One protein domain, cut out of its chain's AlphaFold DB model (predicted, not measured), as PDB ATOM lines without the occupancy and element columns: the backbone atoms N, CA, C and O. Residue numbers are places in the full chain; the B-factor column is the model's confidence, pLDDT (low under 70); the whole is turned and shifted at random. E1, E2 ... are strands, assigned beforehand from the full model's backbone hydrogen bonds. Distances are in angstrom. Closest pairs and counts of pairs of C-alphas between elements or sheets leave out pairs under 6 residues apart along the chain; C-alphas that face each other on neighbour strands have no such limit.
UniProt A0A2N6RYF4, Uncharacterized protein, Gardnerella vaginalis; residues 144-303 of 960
ATOM      1  N   ALA A 144     -28.117  33.006 -16.457       87.50
ATOM      2  CA  ALA A 144     -28.337  31.812 -15.643       87.50
ATOM      3  C   ALA A 144     -29.636  31.070 -15.993       87.50
ATOM      4  O   ALA A 144     -29.665  29.844 -15.955       87.50
ATOM      5  N   GLU A 145     -30.705  31.765 -16.392       87.94
ATOM      6  CA  GLU A 145     -32.009  31.156 -16.712       87.94
ATOM      7  C   GLU A 145     -31.958  30.219 -17.934       87.94
ATOM      8  O   GLU A 145     -32.779  29.306 -18.053       87.94
ATOM      9  N   TYR A 146     -30.958  30.394 -18.806       88.81
ATOM     10  CA  TYR A 146     -30.779  29.645 -20.053       88.81
ATOM     11  C   TYR A 146     -29.779  28.486 -19.962       88.81
ATOM     12  O   TYR A 146     -29.616  27.772 -20.955       88.81
ATOM     13  N   TYR A 147     -29.122  28.267 -18.820       89.44
ATOM     14  CA  TYR A 147     -28.111  27.216 -18.662       89.44
ATOM     15  C   TYR A 147     -28.381  26.353 -17.422       89.44
ATOM     16  O   TYR A 147     -28.736  26.849 -16.357       89.44
ATOM     17  N   ASN A 148     -28.219  25.038 -17.567       90.81
ATOM     18  CA  ASN A 148     -28.327  24.047 -16.491       90.81
ATOM     19  C   ASN A 148     -26.980  23.313 -16.399       90.81
ATOM     20  O   ASN A 148     -26.850  22.244 -17.000       90.81
ATOM     21  N   PRO A 149     -25.961  23.929 -15.772       91.56
ATOM     22  CA  PRO A 149     -24.629  23.348 -15.662       91.56
ATOM     23  C   PRO A 149     -24.667  22.075 -14.817       91.56
ATOM     24  O   PRO A 149     -25.202  22.069 -13.709       91.56
ATOM     25  N   GLU A 150     -24.071  21.012 -15.340       91.12
ATOM     26  CA  GLU A 150     -24.003  19.693 -14.721       91.12
ATOM     27  C   GLU A 150     -22.603  19.114 -14.993       91.12
ATOM     28  O   GLU A 150     -22.063  19.270 -16.095       91.12
ATOM     29  N   TYR A 151     -21.993  18.494 -13.981       91.94
ATOM     30  CA  TYR A 151     -20.800  17.666 -14.164       91.94
ATOM     31  C   TYR A 151     -21.257  16.241 -14.469       91.94
ATOM     32  O   TYR A 151     -22.221  15.765 -13.875       91.94
ATOM     33  N   ASP A 152     -20.568  15.566 -15.384       87.25
ATOM     34  CA  ASP A 152     -20.882  14.181 -15.720       87.25
ATOM     35  C   ASP A 152     -20.517  13.240 -14.559       87.25
ATOM     36  O   ASP A 152     -19.338  13.006 -14.284       87.25
ATOM     37  N   GLU A 153     -21.536  12.709 -13.874       82.69
ATOM     38  CA  GLU A 153     -21.368  11.774 -12.758       82.69
ATOM     39  C   GLU A 153     -20.752  10.430 -13.182       82.69
ATOM     40  O   GLU A 153     -20.055   9.826 -12.361       82.69
ATOM     41  N   ASP A 154     -20.945   9.988 -14.432       82.62
ATOM     42  CA  ASP A 154     -20.337   8.756 -14.965       82.62
ATOM     43  C   ASP A 154     -18.842   8.963 -15.296       82.62
ATOM     44  O   ASP A 154     -18.070   8.004 -15.318       82.62
ATOM     45  N   SER A 155     -18.416  10.220 -15.473       82.44
ATOM     46  CA  SER A 155     -17.012  10.643 -15.600       82.44
ATOM     47  C   SER A 155     -16.411  11.152 -14.274       82.44
ATOM     48  O   SER A 155     -15.436  11.908 -14.285       82.44
ATOM     49  N   SER A 156     -16.973  10.766 -13.120       85.06
ATOM     50  CA  SER A 156     -16.395  11.112 -11.810       85.06
ATOM     51  C   SER A 156     -15.020  10.446 -11.625       85.06
ATOM     52  O   SER A 156     -14.912   9.230 -11.810       85.06
ATOM     53  N   PRO A 157     -13.968  11.181 -11.219       87.88
ATOM     54  CA  PRO A 157     -12.665  10.587 -10.947       87.88
ATOM     55  C   PRO A 157     -12.730   9.588  -9.779       87.88
ATOM     56  O   PRO A 157     -13.388   9.833  -8.765       87.88
ATOM     57  N   ASN A 158     -12.019   8.466  -9.919       88.38
ATOM     58  CA  ASN A 158     -11.853   7.451  -8.877       88.38
ATOM     59  C   ASN A 158     -10.401   7.487  -8.384       88.38
ATOM     60  O   ASN A 158      -9.485   7.178  -9.146       88.38
ATOM     61  N   ILE A 159     -10.191   7.915  -7.139       86.50
ATOM     62  CA  ILE A 159      -8.862   8.294  -6.636       86.50
ATOM     63  C   ILE A 159      -8.522   7.605  -5.319       86.50
ATOM     64  O   ILE A 159      -9.344   7.514  -4.407       86.50
ATOM     65  N   THR A 160      -7.279   7.143  -5.189       84.31
ATOM     66  CA  THR A 160      -6.786   6.595  -3.919       84.31
ATOM     67  C   THR A 160      -6.471   7.736  -2.956       84.31
ATOM     68  O   THR A 160      -5.725   8.647  -3.312       84.31
ATOM     69  N   ALA A 161      -7.003   7.678  -1.732       83.50
ATOM     70  CA  ALA A 161      -6.732   8.655  -0.677       83.50
ATOM     71  C   ALA A 161      -5.217   8.834  -0.458       83.50
ATOM     72  O   ALA A 161      -4.509   7.869  -0.159       83.50
ATOM     73  N   GLY A 162      -4.723  10.062  -0.613       75.69
ATOM     74  CA  GLY A 162      -3.305  10.393  -0.518       75.69
ATOM     75  C   GLY A 162      -2.462  10.123  -1.767       75.69
ATOM     76  O   GLY A 162      -1.264  10.402  -1.724       75.69
ATOM     77  N   SER A 163      -3.030   9.618  -2.873       68.25
ATOM     78  CA  SER A 163      -2.300   9.634  -4.147       68.25
ATOM     79  C   SER A 163      -2.225  11.055  -4.694       68.25
ATOM     80  O   SER A 163      -3.211  11.794  -4.694       68.25
ATOM     81  N   PHE A 164      -1.048  11.420  -5.192       60.72
ATOM     82  CA  PHE A 164      -0.758  12.745  -5.736       60.72
ATOM     83  C   PHE A 164      -0.481  12.718  -7.245       60.72
ATOM     84  O   PHE A 164       0.157  13.631  -7.769       60.72
ATOM     85  N   ASP A 165      -0.957  11.673  -7.934       53.75
ATOM     86  CA  ASP A 165      -0.856  11.512  -9.386       53.75
ATOM     87  C   ASP A 165      -1.258  12.803 -10.118       53.75
ATOM     88  O   ASP A 165      -2.425  13.195 -10.131       53.75
ATOM     89  N   SER A 166      -0.300  13.446 -10.792       49.66
ATOM     90  CA  SER A 166      -0.503  14.626 -11.652       49.66
ATOM     91  C   SER A 166      -1.159  14.277 -13.000       49.66
ATOM     92  O   SER A 166      -0.959  14.940 -14.017       49.66
ATOM     93  N   SER A 167      -1.933  13.195 -13.003       53.34
ATOM     94  CA  SER A 167      -2.650  12.632 -14.138       53.34
ATOM     95  C   SER A 167      -4.084  13.168 -14.175       53.34
ATOM     96  O   SER A 167      -4.673  13.524 -13.154       53.34
ATOM     97  N   THR A 168      -4.694  13.149 -15.362       61.44
ATOM     98  CA  THR A 168      -6.108  13.508 -15.559       61.44
ATOM     99  C   THR A 168      -7.085  12.612 -14.782       61.44
ATOM    100  O   THR A 168      -8.265  12.932 -14.707       61.44
ATOM    101  N   SER A 169      -6.612  11.516 -14.176       72.31
ATOM    102  CA  SER A 169      -7.364  10.645 -13.256       72.31
ATOM    103  C   SER A 169      -7.953  11.355 -12.039       72.31
ATOM    104  O   SER A 169      -8.918  10.852 -11.473       72.31
ATOM    105  N   ASN A 170      -7.381  12.490 -11.623       82.94
ATOM    106  CA  ASN A 170      -7.769  13.190 -10.394       82.94
ATOM    107  C   ASN A 170      -8.615  14.446 -10.673       82.94
ATOM    108  O   ASN A 170      -8.829  15.267  -9.780       82.94
ATOM    109  N   MET A 171      -9.075  14.606 -11.917       86.81
ATOM    110  CA  MET A 171      -9.765  15.792 -12.424       86.81
ATOM    111  C   MET A 171     -11.220  15.465 -12.783       86.81
ATOM    112  O   MET A 171     -11.516  14.372 -13.262       86.81
ATOM    113  N   SER A 172     -12.136  16.411 -12.576       89.31
ATOM    114  CA  SER A 172     -13.522  16.299 -13.045       89.31
ATOM    115  C   SER A 172     -13.626  16.387 -14.576       89.31
ATOM    116  O   SER A 172     -12.735  16.901 -15.254       89.31
ATOM    117  N   ALA A 173     -14.781  16.012 -15.129       88.06
ATOM    118  CA  ALA A 173     -15.177  16.476 -16.459       88.06
ATOM    119  C   ALA A 173     -15.292  18.021 -16.521       88.06
ATOM    120  O   ALA A 173     -15.420  18.692 -15.490       88.06
ATOM    121  N   GLU A 174     -15.285  18.589 -17.733       89.19
ATOM    122  CA  GLU A 174     -15.705  19.981 -17.966       89.19
ATOM    123  C   GLU A 174     -17.231  20.086 -17.748       89.19
ATOM    124  O   GLU A 174     -17.968  19.288 -18.335       89.19
ATOM    125  N   PRO A 175     -17.738  21.042 -16.946       91.31
ATOM    126  CA  PRO A 175     -19.175  21.192 -16.737       91.31
ATOM    127  C   PRO A 175     -19.870  21.681 -18.012       91.31
ATOM    128  O   PRO A 175     -19.491  22.699 -18.599       91.31
ATOM    129  N   ILE A 176     -20.936  20.991 -18.413       89.75
ATOM    130  CA  ILE A 176     -21.738  21.332 -19.595       89.75
ATOM    131  C   ILE A 176     -23.173  21.671 -19.201       89.75
ATOM    132  O   ILE A 176     -23.696  21.199 -18.196       89.75
ATOM    133  N   SER A 177     -23.843  22.487 -20.009       90.81
ATOM    134  CA  SER A 177     -25.273  22.732 -19.846       90.81
ATOM    135  C   SER A 177     -26.074  21.568 -20.439       90.81
ATOM    136  O   SER A 177     -25.903  21.239 -21.618       90.81
ATOM    137  N   VAL A 178     -26.972  20.951 -19.663       89.75
ATOM    138  CA  VAL A 178     -27.788  19.799 -20.108       89.75
ATOM    139  C   VAL A 178     -29.293  20.095 -20.088       89.75
ATOM    140  O   VAL A 178     -29.774  20.954 -19.353       89.75
ATOM    141  N   LYS A 179     -30.085  19.404 -20.921       85.38
ATOM    142  CA  LYS A 179     -31.509  19.740 -21.140       85.38
ATOM    143  C   LYS A 179     -32.389  19.504 -19.902       85.38
ATOM    144  O   LYS A 179     -32.849  18.383 -19.665       85.38
ATOM    145  N   ASN A 180     -32.766  20.573 -19.202       80.44
ATOM    146  CA  ASN A 180     -33.793  20.507 -18.162       80.44
ATOM    147  C   ASN A 180     -35.184  20.241 -18.777       80.44
ATOM    148  O   ASN A 180     -35.810  21.123 -19.360       80.44
ATOM    149  N   LYS A 181     -35.725  19.029 -18.586       75.00
ATOM    150  CA  LYS A 181     -37.047  18.611 -19.109       75.00
ATOM    151  C   LYS A 181     -38.226  19.499 -18.657       75.00
ATOM    152  O   LYS A 181     -39.294  19.412 -19.258       75.00
ATOM    153  N   LYS A 182     -38.058  20.332 -17.619       75.75
ATOM    154  CA  LYS A 182     -39.067  21.284 -17.117       75.75
ATOM    155  C   LYS A 182     -38.882  22.728 -17.615       75.75
ATOM    156  O   LYS A 182     -39.837  23.494 -17.516       75.75
ATOM    157  N   LYS A 183     -37.715  23.106 -18.155       79.06
ATOM    158  CA  LYS A 183     -37.418  24.455 -18.681       79.06
ATOM    159  C   LYS A 183     -36.949  24.342 -20.135       79.06
ATOM    160  O   LYS A 183     -35.802  23.993 -20.396       79.06
ATOM    161  N   LYS A 184     -37.856  24.590 -21.087       74.44
ATOM    162  CA  LYS A 184     -37.624  24.335 -22.527       74.44
ATOM    163  C   LYS A 184     -36.533  25.214 -23.141       74.44
ATOM    164  O   LYS A 184     -35.928  24.809 -24.128       74.44
ATOM    165  N   ASP A 185     -36.305  26.380 -22.555       83.12
ATOM    166  CA  ASP A 185     -35.414  27.425 -23.059       83.12
ATOM    167  C   ASP A 185     -33.944  27.213 -22.646       83.12
ATOM    168  O   ASP A 185     -33.062  27.950 -23.084       83.12
ATOM    169  N   VAL A 186     -33.665  26.179 -21.838       86.69
ATOM    170  CA  VAL A 186     -32.303  25.794 -21.443       86.69
ATOM    171  C   VAL A 186     -31.518  25.280 -22.652       86.69
ATOM    172  O   VAL A 186     -31.857  24.261 -23.262       86.69
ATOM    173  N   LYS A 187     -30.429  25.981 -22.970       87.75
ATOM    174  CA  LYS A 187     -29.510  25.703 -24.076       87.75
ATOM    175  C   LYS A 187     -28.561  24.563 -23.681       87.75
ATOM    176  O   LYS A 187     -27.818  24.731 -22.716       87.75
ATOM    177  N   PRO A 188     -28.546  23.419 -24.384       87.56
ATOM    178  CA  PRO A 188     -27.573  22.361 -24.131       87.56
ATOM    179  C   PRO A 188     -26.231  22.638 -24.828       87.56
ATOM    180  O   PRO A 188     -26.216  23.205 -25.921       87.56
ATOM    181  N   GLY A 189     -25.126  22.167 -24.248       86.50
ATOM    182  CA  GLY A 189     -23.771  22.299 -24.801       86.50
ATOM    183  C   GLY A 189     -22.820  23.048 -23.867       86.50
ATOM    184  O   GLY A 189     -23.016  23.047 -22.653       86.50
ATOM    185  N   LYS A 190     -21.783  23.682 -24.428       87.69
ATOM    186  CA  LYS A 190     -20.838  24.500 -23.652       87.69
ATOM    187  C   LYS A 190     -21.531  25.702 -22.993       87.69
ATOM    188  O   LYS A 190     -22.516  26.240 -23.505       87.69
ATOM    189  N   LEU A 191     -20.994  26.093 -21.841       88.88
ATOM    190  CA  LEU A 191     -21.332  27.330 -21.133       88.88
ATOM    191  C   LEU A 191     -20.776  28.546 -21.910       88.88
ATOM    192  O   LEU A 191     -19.857  28.365 -22.709       88.88
ATOM    193  N   PRO A 192     -21.344  29.757 -21.746       87.25
ATOM    194  CA  PRO A 192     -20.976  30.914 -22.563       87.25
ATOM    195  C   PRO A 192     -19.578  31.455 -22.235       87.25
ATOM    196  O   PRO A 192     -19.158  31.474 -21.077       87.25
ATOM    197  N   ASP A 193     -18.886  31.949 -23.260       85.12
ATOM    198  CA  ASP A 193     -17.541  32.518 -23.143       85.12
ATOM    199  C   ASP A 193     -17.524  33.702 -22.162       85.12
ATOM    200  O   ASP A 193     -18.363  34.603 -22.231       85.12
ATOM    201  N   GLY A 194     -16.577  33.698 -21.220       83.44
ATOM    202  CA  GLY A 194     -16.534  34.651 -20.107       83.44
ATOM    203  C   GLY A 194     -17.243  34.196 -18.822       83.44
ATOM    204  O   GLY A 194     -17.161  34.907 -17.821       83.44
ATOM    205  N   THR A 195     -17.879  33.018 -18.792       89.62
ATOM    206  CA  THR A 195     -18.242  32.363 -17.520       89.62
ATOM    207  C   THR A 195     -16.996  32.097 -16.663       89.62
ATOM    208  O   THR A 195     -15.905  31.832 -17.178       89.62
ATOM    209  N   TRP A 196     -17.173  32.163 -15.343       90.25
ATOM    210  CA  TRP A 196     -16.179  31.774 -14.342       90.25
ATOM    211  C   TRP A 196     -16.832  30.963 -13.214       90.25
ATOM    212  O   TRP A 196     -18.055  30.970 -13.051       90.25
ATOM    213  N   PHE A 197     -16.015  30.236 -12.456       91.69
ATOM    214  CA  PHE A 197     -16.463  29.260 -11.466       91.69
ATOM    215  C   PHE A 197     -15.926  29.584 -10.074       91.69
ATOM    216  O   PHE A 197     -14.820  30.104  -9.923       91.69
ATOM    217  N   GLU A 198     -16.698  29.230  -9.055       92.12
ATOM    218  CA  GLU A 198     -16.360  29.355  -7.638       92.12
ATOM    219  C   GLU A 198     -16.716  28.062  -6.900       92.12
ATOM    220  O   GLU A 198     -17.771  27.482  -7.147       92.12
ATOM    221  N   LEU A 199     -15.866  27.617  -5.977       91.81
ATOM    222  CA  LEU A 199     -16.194  26.542  -5.040       91.81
ATOM    223  C   LEU A 199     -16.790  27.135  -3.758       91.81
ATOM    224  O   LEU A 199     -16.318  28.162  -3.268       91.81
ATOM    225  N   LYS A 200     -17.783  26.458  -3.180       89.88
ATOM    226  CA  LYS A 200     -18.352  26.763  -1.858       89.88
ATOM    227  C   LYS A 200     -18.365  25.518  -0.976       89.88
ATOM    228  O   LYS A 200     -18.440  24.395  -1.474       89.88
ATOM    229  N   ARG A 201     -18.333  25.737   0.342       88.06
ATOM    230  CA  ARG A 201     -18.694  24.713   1.330       88.06
ATOM    231  C   ARG A 201     -20.173  24.380   1.173       88.06
ATOM    232  O   ARG A 201     -20.985  25.293   1.016       88.06
ATOM    233  N   ALA A 202     -20.525  23.106   1.247       82.75
ATOM    234  CA  ALA A 202     -21.920  22.690   1.286       82.75
ATOM    235  C   ALA A 202     -22.515  22.895   2.695       82.75
ATOM    236  O   ALA A 202     -21.824  22.763   3.705       82.75
ATOM    237  N   GLU A 203     -23.808  23.217   2.769       76.69
ATOM    238  CA  GLU A 203     -24.512  23.502   4.027       76.69
ATOM    239  C   GLU A 203     -25.632  22.489   4.319       76.69
ATOM    240  O   GLU A 203     -26.159  21.815   3.431       76.69
ATOM    241  N   GLY A 204     -26.033  22.396   5.591       76.56
ATOM    242  CA  GLY A 204     -27.150  21.551   6.020       76.56
ATOM    243  C   GLY A 204     -26.916  20.066   5.729       76.56
ATOM    244  O   GLY A 204     -25.866  19.520   6.056       76.56
ATOM    245  N   THR A 205     -27.902  19.403   5.117       70.62
ATOM    246  CA  THR A 205     -27.814  17.980   4.738       70.62
ATOM    247  C   THR A 205     -26.820  17.703   3.613       70.62
ATOM    248  O   THR A 205     -26.475  16.549   3.393       70.62
ATOM    249  N   ASP A 206     -26.363  18.728   2.891       71.06
ATOM    250  CA  ASP A 206     -25.407  18.557   1.799       71.06
ATOM    251  C   ASP A 206     -23.939  18.656   2.244       71.06
ATOM    252  O   ASP A 206     -23.060  18.346   1.444       71.06
ATOM    253  N   ALA A 207     -23.678  19.024   3.505       77.88
ATOM    254  CA  ALA A 207     -22.338  19.071   4.099       77.88
ATOM    255  C   ALA A 207     -21.717  17.678   4.350       77.88
ATOM    256  O   ALA A 207     -20.522  17.568   4.630       77.88
ATOM    257  N   GLU A 208     -22.510  16.602   4.273       79.44
ATOM    258  CA  GLU A 208     -21.995  15.236   4.368       79.44
ATOM    259  C   GLU A 208     -21.162  14.891   3.122       79.44
ATOM    260  O   GLU A 208     -21.635  14.995   1.988       79.44
ATOM    261  N   ASN A 209     -19.914  14.475   3.355       85.81
ATOM    262  CA  ASN A 209     -18.908  14.201   2.325       85.81
ATOM    263  C   ASN A 209     -18.629  15.395   1.383       85.81
ATOM    264  O   ASN A 209     -18.393  15.212   0.186       85.81
ATOM    265  N   ASP A 210     -18.598  16.614   1.935       89.88
ATOM    266  CA  ASP A 210     -18.074  17.793   1.235       89.88
ATOM    267  C   ASP A 210     -16.554  17.666   0.979       89.88
ATOM    268  O   ASP A 210     -15.762  17.394   1.886       89.88
ATOM    269  N   ALA A 211     -16.149  17.866  -0.273       90.69
ATOM    270  CA  ALA A 211     -14.767  17.861  -0.743       90.69
ATOM    271  C   ALA A 211     -14.118  19.259  -0.762       90.69
ATOM    272  O   ALA A 211     -12.938  19.365  -1.094       90.69
ATOM    273  N   TYR A 212     -14.851  20.328  -0.414       89.44
ATOM    274  CA  TYR A 212     -14.433  21.731  -0.560       89.44
ATOM    275  C   TYR A 212     -12.988  22.031  -0.140       89.44
ATOM    276  O   TYR A 212     -12.288  22.744  -0.859       89.44
ATOM    277  N   GLU A 213     -12.523  21.498   0.996       84.12
ATOM    278  CA  GLU A 213     -11.166  21.765   1.493       84.12
ATOM    279  C   GLU A 213     -10.106  21.345   0.462       84.12
ATOM    280  O   GLU A 213      -9.239  22.139   0.105       84.12
ATOM    281  N   TRP A 214     -10.229  20.129  -0.078       83.56
ATOM    282  CA  TRP A 214      -9.233  19.449  -0.913       83.56
ATOM    283  C   TRP A 214      -9.574  19.412  -2.416       83.56
ATOM    284  O   TRP A 214      -8.828  18.828  -3.204       83.56
ATOM    285  N   ALA A 215     -10.665  20.059  -2.824       88.06
ATOM    286  CA  ALA A 215     -11.014  20.343  -4.215       88.06
ATOM    287  C   ALA A 215     -10.504  21.737  -4.634       88.06
ATOM    288  O   ALA A 215     -10.728  22.714  -3.916       88.06
ATOM    289  N   ASN A 216      -9.830  21.860  -5.782       85.38
ATOM    290  CA  ASN A 216      -9.284  23.132  -6.287       85.38
ATOM    291  C   ASN A 216      -9.361  23.223  -7.821       85.38
ATOM    292  O   ASN A 216      -9.313  22.207  -8.510       85.38
ATOM    293  N   PHE A 217      -9.411  24.437  -8.374       85.69
ATOM    294  CA  PHE A 217      -9.048  24.679  -9.774       85.69
ATOM    295  C   PHE A 217      -7.520  24.781  -9.894       85.69
ATOM    296  O   PHE A 217      -6.859  25.302  -8.999       85.69
ATOM    297  N   GLU A 218      -6.947  24.315 -11.002       78.81
ATOM    298  CA  GLU A 218      -5.488  24.285 -11.212       78.81
ATOM    299  C   GLU A 218      -5.108  24.697 -12.642       78.81
ATOM    300  O   GLU A 218      -5.908  24.552 -13.569       78.81
ATOM    301  N   GLY A 219      -3.888  25.212 -12.824       75.44
ATOM    302  CA  GLY A 219      -3.373  25.675 -14.117       75.44
ATOM    303  C   GLY A 219      -3.948  27.021 -14.579       75.44
ATOM    304  O   GLY A 219      -4.400  27.840 -13.778       75.44
ATOM    305  N   GLU A 220      -3.938  27.267 -15.894       76.12
ATOM    306  CA  GLU A 220      -4.229  28.586 -16.487       76.12
ATOM    307  C   GLU A 220      -5.620  29.151 -16.146       76.12
ATOM    308  O   GLU A 220      -5.789  30.375 -16.095       76.12
ATOM    309  N   GLN A 221      -6.595  28.286 -15.842       82.25
ATOM    310  CA  GLN A 221      -7.932  28.672 -15.372       82.25
ATOM    311  C   GLN A 221      -7.916  29.423 -14.026       82.25
ATOM    312  O   GLN A 221      -8.833  30.195 -13.760       82.25
ATOM    313  N   CYS A 222      -6.890  29.263 -13.183       81.81
ATOM    314  CA  CYS A 222      -6.850  29.829 -11.830       81.81
ATOM    315  C   CYS A 222      -6.823  31.373 -11.794       81.81
ATOM    316  O   CYS A 222      -6.043  32.010 -12.508       81.81
ATOM    317  N   ALA A 223      -7.635  32.003 -10.937       74.62
ATOM    318  CA  ALA A 223      -7.637  33.453 -10.725       74.62
ATOM    319  C   ALA A 223      -6.388  33.942  -9.954       74.62
ATOM    320  O   ALA A 223      -6.398  34.028  -8.729       74.62
ATOM    321  N   ALA A 224      -5.341  34.332 -10.692       55.62
ATOM    322  CA  ALA A 224      -4.042  34.815 -10.190       55.62
ATOM    323  C   ALA A 224      -4.066  36.208  -9.503       55.62
ATOM    324  O   ALA A 224      -3.212  37.062  -9.743       55.62
ATOM    325  N   SER A 225      -5.082  36.452  -8.674       47.31
ATOM    326  CA  SER A 225      -5.097  37.467  -7.613       47.31
ATOM    327  C   SER A 225      -4.656  36.897  -6.253       47.31
ATOM    328  O   SER A 225      -4.420  37.667  -5.325       47.31
ATOM    329  N   SER A 226      -4.517  35.571  -6.143       43.38
ATOM    330  CA  SER A 226      -3.484  34.930  -5.321       43.38
ATOM    331  C   SER A 226      -2.210  34.715  -6.175       43.38
ATOM    332  O   SER A 226      -2.224  34.974  -7.383       43.38
ATOM    333  N   GLY A 227      -1.069  34.407  -5.558       37.19
ATOM    334  CA  GLY A 227       0.250  34.610  -6.166       37.19
ATOM    335  C   GLY A 227       0.718  33.481  -7.091       37.19
ATOM    336  O   GLY A 227       0.852  32.345  -6.663       37.19
ATOM    337  N   ASN A 228       1.105  33.823  -8.328       36.41
ATOM    338  CA  ASN A 228       1.868  32.955  -9.243       36.41
ATOM    339  C   ASN A 228       1.337  31.510  -9.366       36.41
ATOM    340  O   ASN A 228       2.036  30.549  -9.055       36.41
ATOM    341  N   ALA A 229       0.126  31.359  -9.911       40.22
ATOM    342  CA  ALA A 229      -0.550  30.076 -10.153       40.22
ATOM    343  C   ALA A 229       0.088  29.176 -11.252       40.22
ATOM    344  O   ALA A 229      -0.614  28.602 -12.087       40.22
ATOM    345  N   SER A 230       1.419  29.076 -11.276       38.78
ATOM    346  CA  SER A 230       2.221  28.164 -12.106       38.78
ATOM    347  C   SER A 230       3.137  27.247 -11.283       38.78
ATOM    348  O   SER A 230       3.859  26.442 -11.866       38.78
ATOM    349  N   GLU A 231       3.120  27.363  -9.954       40.47
ATOM    350  CA  GLU A 231       3.752  26.419  -9.027       40.47
ATOM    351  C   GLU A 231       2.682  25.790  -8.117       40.47
ATOM    352  O   GLU A 231       1.578  26.315  -7.959       40.47
ATOM    353  N   GLU A 232       2.968  24.594  -7.606       48.84
ATOM    354  CA  GLU A 232       1.958  23.687  -7.052       48.84
ATOM    355  C   GLU A 232       1.325  24.198  -5.739       48.84
ATOM    356  O   GLU A 232       1.997  24.773  -4.885       48.84
ATOM    357  N   ASN A 233       0.039  23.879  -5.537       51.88
ATOM    358  CA  ASN A 233      -0.713  23.991  -4.275       51.88
ATOM    359  C   ASN A 233      -1.199  25.377  -3.784       51.88
ATOM    360  O   ASN A 233      -1.631  25.474  -2.629       51.88
ATOM    361  N   GLU A 234      -1.277  26.441  -4.595       52.41
ATOM    362  CA  GLU A 234      -2.210  27.543  -4.258       52.41
ATOM    363  C   GLU A 234      -3.680  27.066  -4.296       52.41
ATOM    364  O   GLU A 234      -4.108  26.388  -5.229       52.41
ATOM    365  N   GLN A 235      -4.477  27.429  -3.278       66.12
ATOM    366  CA  GLN A 235      -5.895  27.049  -3.185       66.12
ATOM    367  C   GLN A 235      -6.759  27.887  -4.133       66.12
ATOM    368  O   GLN A 235      -7.453  28.818  -3.714       66.12
ATOM    369  N   CYS A 236      -6.753  27.558  -5.421       76.31
ATOM    370  CA  CYS A 236      -7.586  28.276  -6.371       76.31
ATOM    371  C   CYS A 236      -9.051  27.828  -6.277       76.31
ATOM    372  O   CYS A 236      -9.518  26.965  -7.013       76.31
ATOM    373  N   LYS A 237      -9.801  28.437  -5.352       87.44
ATOM    374  CA  LYS A 237     -11.252  28.226  -5.187       87.44
ATOM    375  C   LYS A 237     -12.099  29.022  -6.197       87.44
ATOM    376  O   LYS A 237     -13.322  28.921  -6.164       87.44
ATOM    377  N   ARG A 238     -11.479  29.817  -7.085       87.19
ATOM    378  CA  ARG A 238     -12.142  30.590  -8.154       87.19
ATOM    379  C   ARG A 238     -11.332  30.591  -9.457       87.19
ATOM    380  O   ARG A 238     -10.108  30.718  -9.414       87.19
ATOM    381  N   THR A 239     -11.999  30.515 -10.608       87.06
ATOM    382  CA  THR A 239     -11.349  30.671 -11.924       87.06
ATOM    383  C   THR A 239     -11.313  32.132 -12.381       87.06
ATOM    384  O   THR A 239     -12.062  32.981 -11.895       87.06
ATOM    385  N   LYS A 240     -10.471  32.433 -13.376       84.69
ATOM    386  CA  LYS A 240     -10.656  33.604 -14.246       84.69
ATOM    387  C   LYS A 240     -11.969  33.458 -15.050       84.69
ATOM    388  O   LYS A 240     -12.459  32.336 -15.202       84.69
ATOM    389  N   PRO A 241     -12.496  34.542 -15.643       82.75
ATOM    390  CA  PRO A 241     -13.330  34.468 -16.844       82.75
ATOM    391  C   PRO A 241     -12.496  33.907 -18.002       82.75
ATOM    392  O   PRO A 241     -11.408  34.419 -18.275       82.75
ATOM    393  N   ILE A 242     -12.970  32.846 -18.659       66.19
ATOM    394  CA  ILE A 242     -12.182  32.095 -19.655       66.19
ATOM    395  C   ILE A 242     -12.827  32.226 -21.046       66.19
ATOM    396  O   ILE A 242     -14.048  32.096 -21.155       66.19
ATOM    397  N   PRO A 243     -12.045  32.488 -22.117       59.19
ATOM    398  CA  PRO A 243     -12.588  32.764 -23.449       59.19
ATOM    399  C   PRO A 243     -13.172  31.539 -24.161       59.19
ATOM    400  O   PRO A 243     -13.972  31.727 -25.060       59.19
ATOM    401  N   THR A 244     -12.802  30.312 -23.776       58.72
ATOM    402  CA  THR A 244     -13.510  29.073 -24.148       58.72
ATOM    403  C   THR A 244     -13.378  28.056 -23.012       58.72
ATOM    404  O   THR A 244     -12.257  27.722 -22.634       58.72
ATOM    405  N   GLY A 245     -14.508  27.577 -22.486       60.50
ATOM    406  CA  GLY A 245     -14.663  26.850 -21.213       60.50
ATOM    407  C   GLY A 245     -13.513  25.983 -20.666       60.50
ATOM    408  O   GLY A 245     -13.024  25.066 -21.320       60.50
ATOM    409  N   THR A 246     -13.192  26.218 -19.390       72.88
ATOM    410  CA  THR A 246     -12.768  25.200 -18.412       72.88
ATOM    411  C   THR A 246     -13.341  25.562 -17.042       72.88
ATOM    412  O   THR A 246     -13.313  26.721 -16.638       72.88
ATOM    413  N   GLY A 247     -13.867  24.564 -16.338       82.50
ATOM    414  CA  GLY A 247     -14.266  24.641 -14.929       82.50
ATOM    415  C   GLY A 247     -13.858  23.354 -14.221       82.50
ATOM    416  O   GLY A 247     -14.655  22.749 -13.520       82.50
ATOM    417  N   VAL A 248     -12.660  22.855 -14.533       88.75
ATOM    418  CA  VAL A 248     -12.245  21.492 -14.187       88.75
ATOM    419  C   VAL A 248     -11.602  21.483 -12.809       88.75
ATOM    420  O   VAL A 248     -10.625  22.195 -12.564       88.75
ATOM    421  N   ILE A 249     -12.148  20.659 -11.920       89.19
ATOM    422  CA  ILE A 249     -11.768  20.586 -10.511       89.19
ATOM    423  C   ILE A 249     -10.805  19.422 -10.314       89.19
ATOM    424  O   ILE A 249     -11.110  18.294 -10.690       89.19
ATOM    425  N   THR A 250      -9.658  19.699  -9.700       86.62
ATOM    426  CA  THR A 250      -8.695  18.691  -9.249       86.62
ATOM    427  C   THR A 250      -8.975  18.348  -7.791       86.62
ATOM    428  O   THR A 250      -9.167  19.236  -6.954       86.62
ATOM    429  N   PHE A 251      -8.994  17.056  -7.480       87.19
ATOM    430  CA  PHE A 251      -9.294  16.520  -6.157       87.19
ATOM    431  C   PHE A 251      -8.039  15.913  -5.514       87.19
ATOM    432  O   PHE A 251      -7.417  15.018  -6.086       87.19
ATOM    433  N   ARG A 252      -7.667  16.383  -4.314       81.69
ATOM    434  CA  ARG A 252      -6.448  15.962  -3.589       81.69
ATOM    435  C   ARG A 252      -6.732  15.520  -2.136       81.69
ATOM    436  O   ARG A 252      -6.261  16.169  -1.202       81.69
ATOM    437  N   PRO A 253      -7.527  14.454  -1.911       84.69
ATOM    438  CA  PRO A 253      -7.812  13.940  -0.572       84.69
ATOM    439  C   PRO A 253      -6.541  13.391   0.091       84.69
ATOM    440  O   PRO A 253      -5.751  12.700  -0.549       84.69
ATOM    441  N   ASN A 254      -6.367  13.654   1.387       83.56
ATOM    442  CA  ASN A 254      -5.212  13.177   2.157       83.56
ATOM    443  C   ASN A 254      -5.281  11.670   2.479       83.56
ATOM    444  O   ASN A 254      -6.354  11.064   2.397       83.56
ATOM    445  N   ARG A 255      -4.171  11.062   2.929       83.00
ATOM    446  CA  ARG A 255      -4.087   9.630   3.316       83.00
ATOM    447  C   ARG A 255      -5.075   9.217   4.427       83.00
ATOM    448  O   ARG A 255      -5.359   8.027   4.603       83.00
ATOM    449  N   TRP A 256      -5.636  10.184   5.158       85.12
ATOM    450  CA  TRP A 256      -6.612   9.974   6.238       85.12
ATOM    451  C   TRP A 256      -8.076  10.104   5.804       85.12
ATOM    452  O   TRP A 256      -8.979   9.780   6.578       85.12
ATOM    453  N   THR A 257      -8.335  10.504   4.558       84.31
ATOM    454  CA  THR A 257      -9.693  10.591   4.006       84.31
ATOM    455  C   THR A 257     -10.327   9.196   3.976       84.31
ATOM    456  O   THR A 257      -9.652   8.189   3.738       84.31
ATOM    457  N   LYS A 258     -11.624   9.102   4.288       83.81
ATOM    458  CA  LYS A 258     -12.352   7.824   4.279       83.81
ATOM    459  C   LYS A 258     -12.656   7.411   2.835       83.81
ATOM    460  O   LYS A 258     -12.677   8.243   1.936       83.81
ATOM    461  N   ALA A 259     -12.887   6.119   2.612       86.44
ATOM    462  CA  ALA A 259     -13.393   5.663   1.321       86.44
ATOM    463  C   ALA A 259     -14.896   5.986   1.210       86.44
ATOM    464  O   ALA A 259     -15.635   5.762   2.171       86.44
ATOM    465  N   GLY A 260     -15.340   6.502   0.065       89.06
ATOM    466  CA  GLY A 260     -16.722   6.937  -0.165       89.06
ATOM    467  C   GLY A 260     -16.865   7.896  -1.351       89.06
ATOM    468  O   GLY A 260     -15.869   8.348  -1.913       89.06
ATOM    469  N   ARG A 261     -18.112   8.218  -1.719       90.56
ATOM    470  CA  ARG A 261     -18.436   9.236  -2.732       90.56
ATOM    471  C   ARG A 261     -18.534  10.606  -2.064       90.56
ATOM    472  O   ARG A 261     -19.346  10.789  -1.156       90.56
ATOM    473  N   TYR A 262     -17.720  11.543  -2.527       91.75
ATOM    474  CA  TYR A 262     -17.669  12.929  -2.066       91.75
ATOM    475  C   TYR A 262     -18.143  13.882  -3.168       91.75
ATOM    476  O   TYR A 262     -18.237  13.506  -4.341       91.75
ATOM    477  N   LYS A 263     -18.458  15.122  -2.788       91.88
ATOM    478  CA  LYS A 263     -18.945  16.171  -3.695       91.88
ATOM    479  C   LYS A 263     -18.454  17.554  -3.272       91.88
ATOM    480  O   LYS A 263     -18.267  17.784  -2.088       91.88
ATOM    481  N   VAL A 264     -18.311  18.498  -4.199       92.88
ATOM    482  CA  VAL A 264     -18.086  19.925  -3.882       92.88
ATOM    483  C   VAL A 264     -19.131  20.797  -4.576       92.88
ATOM    484  O   VAL A 264     -19.453  20.553  -5.742       92.88
ATOM    485  N   HIS A 265     -19.686  21.788  -3.868       93.00
ATOM    486  CA  HIS A 265     -20.624  22.753  -4.456       93.00
ATOM    487  C   HIS A 265     -19.857  23.730  -5.345       93.00
ATOM    488  O   HIS A 265     -18.927  24.405  -4.901       93.00
ATOM    489  N   VAL A 266     -20.272  23.808  -6.606       93.12
ATOM    490  CA  VAL A 266     -19.764  24.753  -7.596       93.12
ATOM    491  C   VAL A 266     -20.823  25.805  -7.896       93.12
ATOM    492  O   VAL A 266     -21.981  25.485  -8.162       93.12
ATOM    493  N   VAL A 267     -20.405  27.064  -7.918       92.88
ATOM    494  CA  VAL A 267     -21.196  28.188  -8.409       92.88
ATOM    495  C   VAL A 267     -20.662  28.601  -9.767       92.88
ATOM    496  O   VAL A 267     -19.488  28.947  -9.912       92.88
ATOM    497  N   VAL A 268     -21.533  28.557 -10.767       92.25
ATOM    498  CA  VAL A 268     -21.258  29.049 -12.116       92.25
ATOM    499  C   VAL A 268     -21.753  30.486 -12.192       92.25
ATOM    500  O   VAL A 268     -22.946  30.733 -12.020       92.25
ATOM    501  N   HIS A 269     -20.845  31.424 -12.438       92.00
ATOM    502  CA  HIS A 269     -21.146  32.843 -12.618       92.00
ATOM    503  C   HIS A 269     -21.192  33.169 -14.116       92.00
ATOM    504  O   HIS A 269     -20.334  32.721 -14.890       92.00
ATOM    505  N   TYR A 270     -22.199  33.930 -14.548       89.19
ATOM    506  CA  TYR A 270     -22.458  34.184 -15.969       89.19
ATOM    507  C   TYR A 270     -22.078  35.609 -16.414       89.19
ATOM    508  O   TYR A 270     -22.237  36.559 -15.646       89.19
ATOM    509  N   PRO A 271     -21.615  35.788 -17.670       85.00
ATOM    510  CA  PRO A 271     -21.181  37.078 -18.207       85.00
ATOM    511  C   PRO A 271     -22.374  37.950 -18.651       85.00
ATOM    512  O   PRO A 271     -22.546  38.241 -19.835       85.00
ATOM    513  N   ASP A 272     -23.216  38.371 -17.704       84.31
ATOM    514  CA  ASP A 272     -24.326  39.306 -17.940       84.31
ATOM    515  C   ASP A 272     -24.271  40.563 -17.051       84.31
ATOM    516  O   ASP A 272     -23.462  40.679 -16.132       84.31
ATOM    517  N   SER A 273     -25.138  41.539 -17.345       76.62
ATOM    518  CA  SER A 273     -25.192  42.830 -16.640       76.62
ATOM    519  C   SER A 273     -25.672  42.747 -15.190       76.62
ATOM    520  O   SER A 273     -25.597  43.745 -14.474       76.62
ATOM    521  N   ASN A 274     -26.216  41.603 -14.780       81.94
ATOM    522  CA  ASN A 274     -26.883  41.399 -13.500       81.94
ATOM    523  C   ASN A 274     -26.059  40.484 -12.570       81.94
ATOM    524  O   ASN A 274     -26.445  40.303 -11.418       81.94
ATOM    525  N   ASN A 275     -24.929  39.947 -13.055       83.00
ATOM    526  CA  ASN A 275     -24.049  38.995 -12.372       83.00
ATOM    527  C   ASN A 275     -24.821  37.758 -11.869       83.00
ATOM    528  O   ASN A 275     -24.723  37.380 -10.698       83.00
ATOM    529  N   THR A 276     -25.630  37.149 -12.743       90.69
ATOM    530  CA  THR A 276     -26.442  35.979 -12.364       90.69
ATOM    531  C   THR A 276     -25.612  34.709 -12.180       90.69
ATOM    532  O   THR A 276     -24.522  34.562 -12.747       90.69
ATOM    533  N   THR A 277     -26.120  33.785 -11.363       92.81
ATOM    534  CA  THR A 277     -25.398  32.582 -10.922       92.81
ATOM    535  C   THR A 277     -26.241  31.309 -11.009       92.81
ATOM    536  O   THR A 277     -27.471  31.352 -11.023       92.81
ATOM    537  N   SER A 278     -25.595  30.141 -10.993       90.50
ATOM    538  CA  SER A 278     -26.280  28.848 -10.824       90.50
ATOM    539  C   SER A 278     -26.998  28.694  -9.478       90.50
ATOM    540  O   SER A 278     -27.842  27.810  -9.343       90.50
ATOM    541  N   ASP A 279     -26.685  29.522  -8.479       90.88
ATOM    542  CA  ASP A 279     -27.365  29.502  -7.182       90.88
ATOM    543  C   ASP A 279     -28.671  30.327  -7.202       90.88
ATOM    544  O   ASP A 279     -29.420  30.309  -6.221       90.88
ATOM    545  N   ASP A 280     -28.996  31.020  -8.298       89.31
ATOM    546  CA  ASP A 280     -30.167  31.896  -8.371       89.31
ATOM    547  C   ASP A 280     -31.481  31.099  -8.465       89.31
ATOM    548  O   ASP A 280     -31.600  30.078  -9.146       89.31
ATOM    549  N   ALA A 281     -32.543  31.604  -7.829       87.31
ATOM    550  CA  ALA A 281     -33.843  30.925  -7.798       87.31
ATOM    551  C   ALA A 281     -34.486  30.729  -9.190       87.31
ATOM    552  O   ALA A 281     -35.312  29.823  -9.360       87.31
ATOM    553  N   THR A 282     -34.111  31.529 -10.195       85.81
ATOM    554  CA  THR A 282     -34.600  31.416 -11.582       85.81
ATOM    555  C   THR A 282     -33.695  30.586 -12.504       85.81
ATOM    556  O   THR A 282     -34.201  30.095 -13.519       85.81
ATOM    557  N   ALA A 283     -32.428  30.341 -12.135       88.38
ATOM    558  CA  ALA A 283     -31.387  29.700 -12.955       88.38
ATOM    559  C   ALA A 283     -31.813  28.356 -13.578       88.38
ATOM    560  O   ALA A 283     -32.660  27.650 -13.034       88.38
ATOM    561  N   GLY A 284     -31.273  27.968 -14.735       86.19
ATOM    562  CA  GLY A 284     -31.779  26.861 -15.560       86.19
ATOM    563  C   GLY A 284     -31.767  25.486 -14.878       86.19
ATOM    564  O   GLY A 284     -32.592  24.632 -15.211       86.19
ATOM    565  N   ASN A 285     -30.922  25.302 -13.866       88.56
ATOM    566  CA  ASN A 285     -30.894  24.170 -12.932       88.56
ATOM    567  C   ASN A 285     -32.026  24.174 -11.889       88.56
ATOM    568  O   ASN A 285     -32.504  23.102 -11.508       88.56
ATOM    569  N   SER A 286     -32.511  25.353 -11.481       86.31
ATOM    570  CA  SER A 286     -33.437  25.540 -10.356       86.31
ATOM    571  C   SER A 286     -34.721  24.698 -10.467       86.31
ATOM    572  O   SER A 286     -35.381  24.622 -11.516       86.31
ATOM    573  N   LYS A 287     -35.104  24.050  -9.357       82.19
ATOM    574  CA  LYS A 287     -36.230  23.101  -9.281       82.19
ATOM    575  C   LYS A 287     -37.359  23.712  -8.450       82.19
ATOM    576  O   LYS A 287     -37.176  24.094  -7.301       82.19
ATOM    577  N   ASN A 288     -38.555  23.788  -9.040       80.12
ATOM    578  CA  ASN A 288     -39.770  24.340  -8.420       80.12
ATOM    579  C   ASN A 288     -39.603  25.779  -7.863       80.12
ATOM    580  O   ASN A 288     -40.185  26.108  -6.831       80.12
ATOM    581  N   GLY A 289     -38.798  26.624  -8.520       73.44
ATOM    582  CA  GLY A 289     -38.533  28.003  -8.078       73.44
ATOM    583  C   GLY A 289     -37.589  28.121  -6.876       73.44
ATOM    584  O   GLY A 289     -37.505  29.186  -6.273       73.44
ATOM    585  N   LYS A 290     -36.892  27.037  -6.512       81.56
ATOM    586  CA  LYS A 290     -35.805  27.042  -5.530       81.56
ATOM    587  C   LYS A 290     -34.473  26.778  -6.219       81.56
ATOM    588  O   LYS A 290     -34.407  25.960  -7.139       81.56
ATOM    589  N   SER A 291     -33.435  27.444  -5.718       81.44
ATOM    590  CA  SER A 291     -32.038  27.142  -6.025       81.44
ATOM    591  C   SER A 291     -31.727  25.657  -5.816       81.44
ATOM    592  O   SER A 291     -32.347  24.994  -4.977       81.44
ATOM    593  N   THR A 292     -30.781  25.140  -6.591       84.75
ATOM    594  CA  THR A 292     -30.297  23.760  -6.506       84.75
ATOM    595  C   THR A 292     -28.798  23.751  -6.785       84.75
ATOM    596  O   THR A 292     -28.435  24.021  -7.932       84.75
ATOM    597  N   PRO A 293     -27.945  23.444  -5.792       88.00
ATOM    598  CA  PRO A 293     -26.499  23.416  -5.975       88.00
ATOM    599  C   PRO A 293     -26.060  22.555  -7.165       88.00
ATOM    600  O   PRO A 293     -26.653  21.508  -7.442       88.00
ATOM    601  N   VAL A 294     -25.007  22.998  -7.849       90.88
ATOM    602  CA  VAL A 294     -24.278  22.189  -8.833       90.88
ATOM    603  C   VAL A 294     -23.173  21.457  -8.081       90.88
ATOM    604  O   VAL A 294     -22.437  22.084  -7.320       90.88
ATOM    605  N   TYR A 295     -23.043  20.149  -8.288       91.31
ATOM    606  CA  TYR A 295     -22.006  19.339  -7.650       91.31
ATOM    607  C   TYR A 295     -21.054  18.754  -8.688       91.31
ATOM    608  O   TYR A 295     -21.497  18.229  -9.707       91.31
ATOM    609  N   ALA A 296     -19.756  18.810  -8.392       92.94
ATOM    610  CA  ALA A 296     -18.772  17.903  -8.972       92.94
ATOM    611  C   ALA A 296     -18.527  16.762  -7.979       92.94
ATOM    612  O   ALA A 296     -18.334  17.025  -6.787       92.94
ATOM    613  N   TYR A 297     -18.554  15.519  -8.460       92.00
ATOM    614  CA  TYR A 297     -18.441  14.304  -7.650       92.00
ATOM    615  C   TYR A 297     -17.083  13.621  -7.835       92.00
ATOM    616  O   TYR A 297     -16.422  13.792  -8.859       92.00
ATOM    617  N   VAL A 298     -16.676  12.845  -6.831       91.56
ATOM    618  CA  VAL A 298     -15.427  12.073  -6.814       91.56
ATOM    619  C   VAL A 298     -15.593  10.847  -5.917       91.56
ATOM    620  O   VAL A 298     -16.128  10.950  -4.811       91.56
ATOM    621  N   ASP A 299     -15.128   9.685  -6.372       91.12
ATOM    622  CA  ASP A 299     -15.133   8.455  -5.579       91.12
ATOM    623  C   ASP A 299     -13.737   8.226  -4.985       91.12
ATOM    624  O   ASP A 299     -12.766   7.965  -5.697       91.12
ATOM    625  N   VAL A 300     -13.626   8.322  -3.660       89.25
ATOM    626  CA  VAL A 300     -12.370   8.089  -2.940       89.25
ATOM    627  C   VAL A 300     -12.285   6.622  -2.531       89.25
ATOM    628  O   VAL A 300     -13.153   6.105  -1.823       89.25
ATOM    629  N   VAL A 301     -11.213   5.950  -2.944       88.00
ATOM    630  CA  VAL A 301     -10.880   4.571  -2.564       88.00
ATOM    631  C   VAL A 301      -9.649   4.532  -1.656       88.00
ATOM    632  O   VAL A 301      -8.926   5.516  -1.497       88.00
ATOM    633  N   ARG A 302      -9.398   3.383  -1.025       82.31
ATOM    634  CA  ARG A 302      -8.218   3.151  -0.185       82.31
ATOM    635  C   ARG A 302      -7.606   1.788  -0.459       82.31
ATOM    636  O   ARG A 302      -8.322   0.795  -0.563       82.31
ATOM    637  N   SER A 303      -6.278   1.746  -0.481       79.06
ATOM    638  CA  SER A 303      -5.508   0.503  -0.454       79.06
ATOM    639  C   SER A 303      -5.831  -0.294   0.821       79.06
ATOM    640  O   SER A 303      -5.801   0.284   1.912       79.06
TER     641      SER A 303
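Overview. This is residues 144 to 303 of the 960 residues of an uncharacterized protein of Gardnerella vaginalis (UniProt A0A2N6RYF4). Little regular structure is present: a strongly twisted sheet, curled like part of a barrel, lies among long loops, with the small hairpin E3 and E4 over one face. The mixed sheet runs E1, E6, E5, E2. The 160 printed residues, with six named strands, E1 to E6 along the chain, are all strand in class, though these hold only 32 residues. The whole is compact, radius of gyration of the C-alphas 15.5 A, spanning 46 by 34 by 26 A.

Arrangement. E5, residues 260 to 269, forms an antiparallel hairpin with E6, residues 294 to 301; N 262 and O 298, 2.8 A apart, are within hydrogen-bond range, as are the pairs below. E2, residues 196 to 200, is antiparallel to E5 (N 198 to O 267, 2.9 A). E1, residues 158 to 160, is parallel to E6 (N 301 to O 159, 2.8 A). E3, residues 215 to 217, and E4, residues 249 to 251, form a hairpin (N 216 to O 250, 2.9 A). The closest C-alphas of E3 and E5, Ala 215 and Val 264, are 7.1 A apart.

Along the chain. E5 runs 29.1 A from C-alpha 260 at (-16.722, 6.937, -0.165). E6 runs 23.0 A to C-alpha 301 at (-10.880, 4.571, -2.564).

Size, cuts and confidence. The printed part has no cut. The link E4 to E5 is short, the others long. pLDDT is under 70 at residues 163 to 168, 224 to 235 and 242 to 245.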